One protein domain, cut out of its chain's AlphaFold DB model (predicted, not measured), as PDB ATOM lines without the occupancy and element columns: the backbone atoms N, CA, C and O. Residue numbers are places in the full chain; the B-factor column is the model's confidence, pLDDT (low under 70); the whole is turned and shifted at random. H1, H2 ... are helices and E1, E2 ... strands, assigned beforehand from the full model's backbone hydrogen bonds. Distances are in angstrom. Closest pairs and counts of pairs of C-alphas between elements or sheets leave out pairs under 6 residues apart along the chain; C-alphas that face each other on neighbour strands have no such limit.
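AT A GLANCE: This is residues 188 to 242 of the 250 residues of an uncharacterized protein of [Eubacterium] rectale (UniProt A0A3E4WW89). A small meander of four strands, E2 to E5, twists and curls strongly, and the short helix H1 packs on it. The end of the printed part folds back beside E2, and E1 lies off to one side of the body. The 55 printed residues hold, in chain order, E1, E2, E3, E4, E5 and H1; the sheet order is E2 - E3 - E4 - E5, antiparallel throughout, and the class is mixed. The whole is compact, with a radius of gyration of the C-alphas of 10.2 A and spans of 25 by 21 by 18 A.

IN THESE COORDINATES: In the sheet, E2 is residues 198 to 201, 9.9 A long; E3, residues 204 to 211, 20.9 A; E4, residues 214 to 218, 12.6 A; and E5, residues 225 to 227, 6.6 A. H1 is residues 228 to 233, 8.7 A, ending at C-alpha 233 (27.862, 9.802, 3.835). E1, residues 192 to 194, is 6.4 A long and begins at C-alpha 192 (23.921, -2.829, -1.402).

HOW THE PARTS SIT: The sheet is only just strongly twisted, its C-alphas up to 4.2 A off the best plane. E3 pairs with E2 over residues 204 to 207 and with E4 over residues 207 to 211. The hairpin E2 and E3 has N 199 and O 206 at 2.9 A; the hairpin E3 and E4, N 216 and O 209 at 2.8 A; the hairpin E4 and E5, N 217 and O 226 at 2.7 A. H1 is on the sheet; its closest C-alphas with E4 are those of Leu 228 and Tyr 216, 4.9 A. In H1 every O i to N i+4 pair is within hydrogen-bond range. Residues 199 to 200 of E2 also pair, antiparallel, with residues 240 to 241. E1 pairs with no named strand and is only just apart from E2, closest 8.1 A.

THE WHOLE: The C-alphas of Gly 190 and Thr 223 are the two farthest apart, 28.5 A. The printed part has no cut and no long link. pLDDT is under 70 at residues 221 to 223 and 237.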
ATOM      1  N   SER A 188      21.395   3.276   3.849       86.00
ATOM      2  CA  SER A 188      21.348   3.470   5.303       86.00
ATOM      3  C   SER A 188      20.879   2.245   6.100       86.00
ATOM      4  O   SER A 188      21.031   2.233   7.321       86.00
ATOM      5  N   GLU A 189      20.341   1.217   5.440       83.69
ATOM      6  CA  GLU A 189      19.921  -0.054   6.047       83.69
ATOM      7  C   GLU A 189      20.956  -1.169   5.811       83.69
ATOM      8  O   GLU A 189      20.753  -2.314   6.213       83.69
ATOM      9  N   GLY A 190      22.093  -0.842   5.188       80.44
ATOM     10  CA  GLY A 190      23.150  -1.795   4.866       80.44
ATOM     11  C   GLY A 190      22.851  -2.643   3.629       80.44
ATOM     12  O   GLY A 190      23.579  -3.601   3.352       80.44
ATOM     13  N   LYS A 191      21.815  -2.308   2.850       82.44
ATOM     14  CA  LYS A 191      21.525  -2.968   1.577       82.44
ATOM     15  C   LYS A 191      22.427  -2.383   0.492       82.44
ATOM     16  O   LYS A 191      22.537  -1.173   0.320       82.44
ATOM     17  N   ARG A 192      23.084  -3.254  -0.274       84.06
ATOM     18  CA  ARG A 192      23.921  -2.829  -1.402       84.06
ATOM     19  C   ARG A 192      23.047  -2.252  -2.518       84.06
ATOM     20  O   ARG A 192      22.054  -2.871  -2.901       84.06
ATOM     21  N   ILE A 193      23.444  -1.103  -3.053       86.81
ATOM     22  CA  ILE A 193      22.681  -0.378  -4.074       86.81
ATOM     23  C   ILE A 193      23.000  -0.978  -5.452       86.81
ATOM     24  O   ILE A 193      24.163  -0.952  -5.882       86.81
ATOM     25  N   ALA A 194      22.004  -1.550  -6.141       85.44
ATOM     26  CA  ALA A 194      22.189  -2.065  -7.499       85.44
ATOM     27  C   ALA A 194      22.274  -0.917  -8.511       85.44
ATOM     28  O   ALA A 194      21.705   0.144  -8.296       85.44
ATOM     29  N   LYS A 195      22.969  -1.114  -9.636       86.31
ATOM     30  CA  LYS A 195      23.153  -0.052 -10.649       86.31
ATOM     31  C   LYS A 195      21.855   0.385 -11.329       86.31
ATOM     32  O   LYS A 195      21.790   1.491 -11.847       86.31
ATOM     33  N   GLU A 196      20.866  -0.501 -11.351       83.88
ATOM     34  CA  GLU A 196      19.543  -0.277 -11.944       83.88
ATOM     35  C   GLU A 196      18.497   0.132 -10.896       83.88
ATOM     36  O   GLU A 196      17.357   0.430 -11.248       83.88
ATOM     37  N   ASP A 197      18.865   0.149  -9.608       84.81
ATOM     38  CA  ASP A 197      17.953   0.576  -8.553       84.81
ATOM     39  C   ASP A 197      17.699   2.087  -8.648       84.81
ATOM     40  O   ASP A 197      18.584   2.885  -8.977       84.81
ATOM     41  N   LYS A 198      16.485   2.492  -8.277       88.00
ATOM     42  CA  LYS A 198      16.205   3.872  -7.874       88.00
ATOM     43  C   LYS A 198      16.474   4.012  -6.381       88.00
ATOM     44  O   LYS A 198      16.351   3.048  -5.626       88.00
ATOM     45  N   VAL A 199      16.814   5.211  -5.935       89.06
ATOM     46  CA  VAL A 199      17.108   5.490  -4.525       89.06
ATOM     47  C   VAL A 199      16.335   6.710  -4.050       89.06
ATOM     48  O   VAL A 199      16.133   7.656  -4.804       89.06
ATOM     49  N   ILE A 200      15.894   6.688  -2.798       88.25
ATOM     50  CA  ILE A 200      15.295   7.832  -2.119       88.25
ATOM     51  C   ILE A 200      16.413   8.570  -1.383       88.25
ATOM     52  O   ILE A 200      17.129   7.970  -0.580       88.25
ATOM     53  N   TYR A 201      16.533   9.870  -1.624       89.06
ATOM     54  CA  TYR A 201      17.455  10.765  -0.932       89.06
ATOM     55  C   TYR A 201      16.732  12.085  -0.654       89.06
ATOM     56  O   TYR A 201      16.111  12.647  -1.553       89.06
ATOM     57  N   ARG A 202      16.740  12.558   0.602       87.31
ATOM     58  CA  ARG A 202      16.033  13.789   1.031       87.31
ATOM     59  C   ARG A 202      14.577  13.880   0.518       87.31
ATOM     60  O   ARG A 202      14.143  14.917   0.028       87.31
ATOM     61  N   ASN A 203      13.828  12.779   0.641       84.12
ATOM     62  CA  ASN A 203      12.429  12.626   0.202       84.12
ATOM     63  C   ASN A 203      12.172  12.758  -1.313       84.12
ATOM     64  O   ASN A 203      11.020  12.900  -1.715       84.12
ATOM     65  N   LYS A 204      13.205  12.670  -2.156       85.94
ATOM     66  CA  LYS A 204      13.078  12.594  -3.617       85.94
ATOM     67  C   LYS A 204      13.627  11.275  -4.144       85.94
ATOM     68  O   LYS A 204      14.541  10.703  -3.550       85.94
ATOM     69  N   ILE A 205      13.062  10.796  -5.250       87.75
ATOM     70  CA  ILE A 205      13.505   9.575  -5.928       87.75
ATOM     71  C   ILE A 205      14.496   9.962  -7.021       87.75
ATOM     72  O   ILE A 205      14.194  10.787  -7.876       87.75
ATOM     73  N   TYR A 206      15.654   9.316  -7.017       88.94
ATOM     74  CA  TYR A 206      16.706   9.508  -8.000       88.94
ATOM     75  C   TYR A 206      17.014   8.198  -8.717       88.94
ATOM     76  O   TYR A 206      16.940   7.113  -8.133       88.94
ATOM     77  N   SER A 207      17.403   8.312  -9.983       89.94
ATOM     78  CA  SER A 207      18.022   7.221 -10.735       89.94
ATOM     79  C   SER A 207      19.542   7.302 -10.619       89.94
ATOM     80  O   SER A 207      20.102   8.370 -10.356       89.94
ATOM     81  N   LEU A 208      20.217   6.173 -10.822       90.50
ATOM     82  CA  LEU A 208      21.673   6.105 -10.793       90.50
ATOM     83  C   LEU A 208      22.257   6.299 -12.186       90.50
ATOM     84  O   LEU A 208      21.873   5.632 -13.144       90.50
ATOM     85  N   TYR A 209      23.239   7.185 -12.276       88.44
ATOM     86  CA  TYR A 209      23.992   7.433 -13.494       88.44
ATOM     87  C   TYR A 209      25.484   7.316 -13.217       88.44
ATOM     88  O   TYR A 209      25.982   7.814 -12.207       88.44
ATOM     89  N   LYS A 210      26.213   6.651 -14.115       87.50
ATOM     90  CA  LYS A 210      27.668   6.543 -14.028       87.50
ATOM     91  C   LYS A 210      28.310   7.479 -15.037       87.50
ATOM     92  O   LYS A 210      28.073   7.350 -16.233       87.50
ATOM     93  N   GLU A 211      29.181   8.351 -14.548       86.12
ATOM     94  CA  GLU A 211      29.998   9.239 -15.370       86.12
ATOM     95  C   GLU A 211      31.463   9.019 -14.987       86.12
ATOM     96  O   GLU A 211      31.846   9.135 -13.819       86.12
ATOM     97  N   GLU A 212      32.271   8.610 -15.967       84.50
ATOM     98  CA  GLU A 212      33.656   8.168 -15.776       84.50
ATOM     99  C   GLU A 212      33.792   7.066 -14.700       84.50
ATOM    100  O   GLU A 212      33.430   5.904 -14.918       84.50
ATOM    101  N   LYS A 213      34.332   7.418 -13.526       82.75
ATOM    102  CA  LYS A 213      34.556   6.522 -12.382       82.75
ATOM    103  C   LYS A 213      33.567   6.733 -11.237       82.75
ATOM    104  O   LYS A 213      33.578   5.936 -10.303       82.75
ATOM    105  N   ASN A 214      32.705   7.747 -11.310       87.44
ATOM    106  CA  ASN A 214      31.841   8.144 -10.204       87.44
ATOM    107  C   ASN A 214      30.367   7.846 -10.497       87.44
ATOM    108  O   ASN A 214      29.908   7.896 -11.638       87.44
ATOM    109  N   TRP A 215      29.635   7.531  -9.432       91.00
ATOM    110  CA  TRP A 215      28.190   7.337  -9.458       91.00
ATOM    111  C   TRP A 215      27.487   8.611  -9.005       91.00
ATOM    112  O   TRP A 215      27.919   9.243  -8.040       91.00
ATOM    113  N   TYR A 216      26.395   8.953  -9.679       91.94
ATOM    114  CA  TYR A 216      25.590  10.138  -9.422       91.94
ATOM    115  C   TYR A 216      24.115   9.772  -9.276       91.94
ATOM    116  O   TYR A 216      23.619   8.864  -9.941       91.94
ATOM    117  N   LEU A 217      23.428  10.509  -8.410       91.12
ATOM    118  CA  LEU A 217      21.980  10.581  -8.318       91.12
ATOM    119  C   LEU A 217      21.489  11.617  -9.326       91.12
ATOM    120  O   LEU A 217      21.990  12.745  -9.333       91.12
ATOM    121  N   VAL A 218      20.527  11.231 -10.158       89.50
ATOM    122  CA  VAL A 218      19.956  12.089 -11.200       89.50
ATOM    123  C   VAL A 218      18.435  12.034 -11.118       89.50
ATOM    124  O   VAL A 218      17.846  10.951 -11.067       89.50
ATOM    125  N   ASP A 219      17.810  13.208 -11.054       83.38
ATOM    126  CA  ASP A 219      16.351  13.361 -11.106       83.38
ATOM    127  C   ASP A 219      15.854  13.193 -12.558       83.38
ATOM    128  O   ASP A 219      16.624  13.343 -13.510       83.38
ATOM    129  N   ASN A 220      14.566  12.919 -12.760       71.00
ATOM    130  CA  ASN A 220      13.938  12.692 -14.066       71.00
ATOM    131  C   ASN A 220      14.173  13.838 -15.071       71.00
ATOM    132  O   ASN A 220      14.171  13.602 -16.276       71.00
ATOM    133  N   ASN A 221      14.416  15.062 -14.585       67.44
ATOM    134  CA  ASN A 221      14.668  16.242 -15.416       67.44
ATOM    135  C   ASN A 221      16.166  16.520 -15.687       67.44
ATOM    136  O   ASN A 221      16.477  17.495 -16.366       67.44
ATOM    137  N   ILE A 222      17.097  15.690 -15.181       64.81
ATOM    138  CA  ILE A 222      18.567  15.752 -15.405       64.81
ATOM    139  C   ILE A 222      19.193  17.135 -15.103       64.81
ATOM    140  O   ILE A 222      20.262  17.487 -15.596       64.81
ATOM    141  N   THR A 223      18.551  17.955 -14.275       65.69
ATOM    142  CA  THR A 223      19.050  19.293 -13.922       65.69
ATOM    143  C   THR A 223      20.016  19.273 -12.741       65.69
ATOM    144  O   THR A 223      20.862  20.156 -12.627       65.69
ATOM    145  N   GLU A 224      19.927  18.260 -11.879       73.19
ATOM    146  CA  GLU A 224      20.712  18.147 -10.651       73.19
ATOM    147  C   GLU A 224      21.458  16.804 -10.626       73.19
ATOM    148  O   GLU A 224      20.853  15.739 -10.770       73.19
ATOM    149  N   LYS A 225      22.788  16.862 -10.475       85.38
ATOM    150  CA  LYS A 225      23.669  15.697 -10.317       85.38
ATOM    151  C   LYS A 225      24.295  15.741  -8.926       85.38
ATOM    152  O   LYS A 225      25.102  16.625  -8.647       85.38
ATOM    153  N   ILE A 226      23.971  14.770  -8.078       88.69
ATOM    154  CA  ILE A 226      24.550  14.646  -6.729       88.69
ATOM    155  C   ILE A 226      25.455  13.420  -6.716       88.69
ATOM    156  O   ILE A 226      25.046  12.363  -7.186       88.69
ATOM    157  N   LYS A 227      26.680  13.506  -6.191       91.69
ATOM    158  CA  LYS A 227      27.542  12.316  -6.111       91.69
ATOM    159  C   LYS A 227      26.954  11.305  -5.130       91.69
ATOM    160  O   LYS A 227      26.662  11.636  -3.984       91.69
ATOM    161  N   LEU A 228      26.862  10.045  -5.549       90.44
ATOM    162  CA  LEU A 228      26.348   8.956  -4.714       90.44
ATOM    163  C   LEU A 228      27.170   8.799  -3.426       90.44
ATOM    164  O   LEU A 228      26.603   8.573  -2.365       90.44
ATOM    165  N   GLN A 229      28.492   8.984  -3.500       90.19
ATOM    166  CA  GLN A 229      29.369   8.958  -2.327       90.19
ATOM    167  C   GLN A 229      28.965  10.000  -1.275       90.19
ATOM    168  O   GLN A 229      28.955   9.695  -0.087       90.19
ATOM    169  N   GLU A 230      28.623  11.216  -1.705       89.06
ATOM    170  CA  GLU A 230      28.218  12.302  -0.806       89.06
ATOM    171  C   GLU A 230      26.857  11.990  -0.173       89.06
ATOM    172  O   GLU A 230      26.699  12.121   1.038       89.06
ATOM    173  N   ALA A 231      25.916  11.465  -0.962       87.88
ATOM    174  CA  ALA A 231      24.593  11.068  -0.480       87.88
ATOM    175  C   ALA A 231      24.618   9.885   0.508       87.88
ATOM    176  O   ALA A 231      23.772   9.801   1.394       87.88
ATOM    177  N   VAL A 232      25.582   8.969   0.376       87.56
ATOM    178  CA  VAL A 232      25.753   7.822   1.288       87.56
ATOM    179  C   VAL A 232      26.362   8.245   2.627       87.56
ATOM    180  O   VAL A 232      26.062   7.646   3.658       87.56
ATOM    181  N   ILE A 233      27.213   9.275   2.625       85.69
ATOM    182  CA  ILE A 233      27.862   9.802   3.835       85.69
ATOM    183  C   ILE A 233      26.944  10.792   4.577       85.69
ATOM    184  O   ILE A 233      27.100  10.973   5.790       85.69
ATOM    185  N   ASP A 234      25.981  11.410   3.883       84.81
ATOM    186  CA  ASP A 234      25.009  12.331   4.477       84.81
ATOM    187  C   ASP A 234      24.147  11.625   5.544       84.81
ATOM    188  O   ASP A 234      23.327  10.745   5.268       84.81
ATOM    189  N   LYS A 235      24.332  12.040   6.803       76.12
ATOM    190  CA  LYS A 235      23.601  11.507   7.961       76.12
ATOM    191  C   LYS A 235      22.180  12.062   8.078       76.12
ATOM    192  O   LYS A 235      21.346  11.422   8.722       76.12
ATOM    193  N   GLU A 236      21.913  13.227   7.491       75.31
ATOM    194  CA  GLU A 236      20.608  13.894   7.506       75.31
ATOM    195  C   GLU A 236      19.741  13.389   6.349       75.31
ATOM    196  O   GLU A 236      18.590  12.995   6.539       75.31
ATOM    197  N   GLY A 237      20.322  13.310   5.153       68.50
ATOM    198  CA  GLY A 237      19.697  12.779   3.946       68.50
ATOM    199  C   GLY A 237      19.842  11.266   3.800       68.50
ATOM    200  O   GLY A 237      20.298  10.818   2.762       68.50
ATOM    201  N   LYS A 238      19.472  10.453   4.799       82.00
ATOM    202  CA  LYS A 238      19.662   8.986   4.749       82.00
ATOM    203  C   LYS A 238      19.177   8.371   3.428       82.00
ATOM    204  O   LYS A 238      17.973   8.280   3.187       82.00
ATOM    205  N   ILE A 239      20.120   7.914   2.606       87.56
ATOM    206  CA  ILE A 239      19.817   7.250   1.339       87.56
ATOM    207  C   ILE A 239      19.198   5.870   1.593       87.56
ATOM    208  O   ILE A 239      19.635   5.132   2.485       87.56
ATOM    209  N   LYS A 240      18.171   5.518   0.821       88.25
ATOM    210  CA  LYS A 240      17.501   4.209   0.867       88.25
ATOM    211  C   LYS A 240      17.215   3.707  -0.534       88.25
ATOM    212  O   LYS A 240      16.829   4.497  -1.392       88.25
ATOM    213  N   VAL A 241      17.360   2.408  -0.778       82.75
ATOM    214  CA  VAL A 241      16.923   1.835  -2.057       82.75
ATOM    215  C   VAL A 241      15.397   1.932  -2.170       82.75
ATOM    216  O   VAL A 241      14.672   1.511  -1.271       82.75
ATOM    217  N   TYR A 242      14.908   2.496  -3.275       77.94
ATOM    218  CA  TYR A 242      13.482   2.582  -3.571       77.94
ATOM    219  C   TYR A 242      12.942   1.199  -3.944       77.94
ATOM    220  O   TYR A 242      13.505   0.507  -4.793       77.94
TER     221      TYR A 242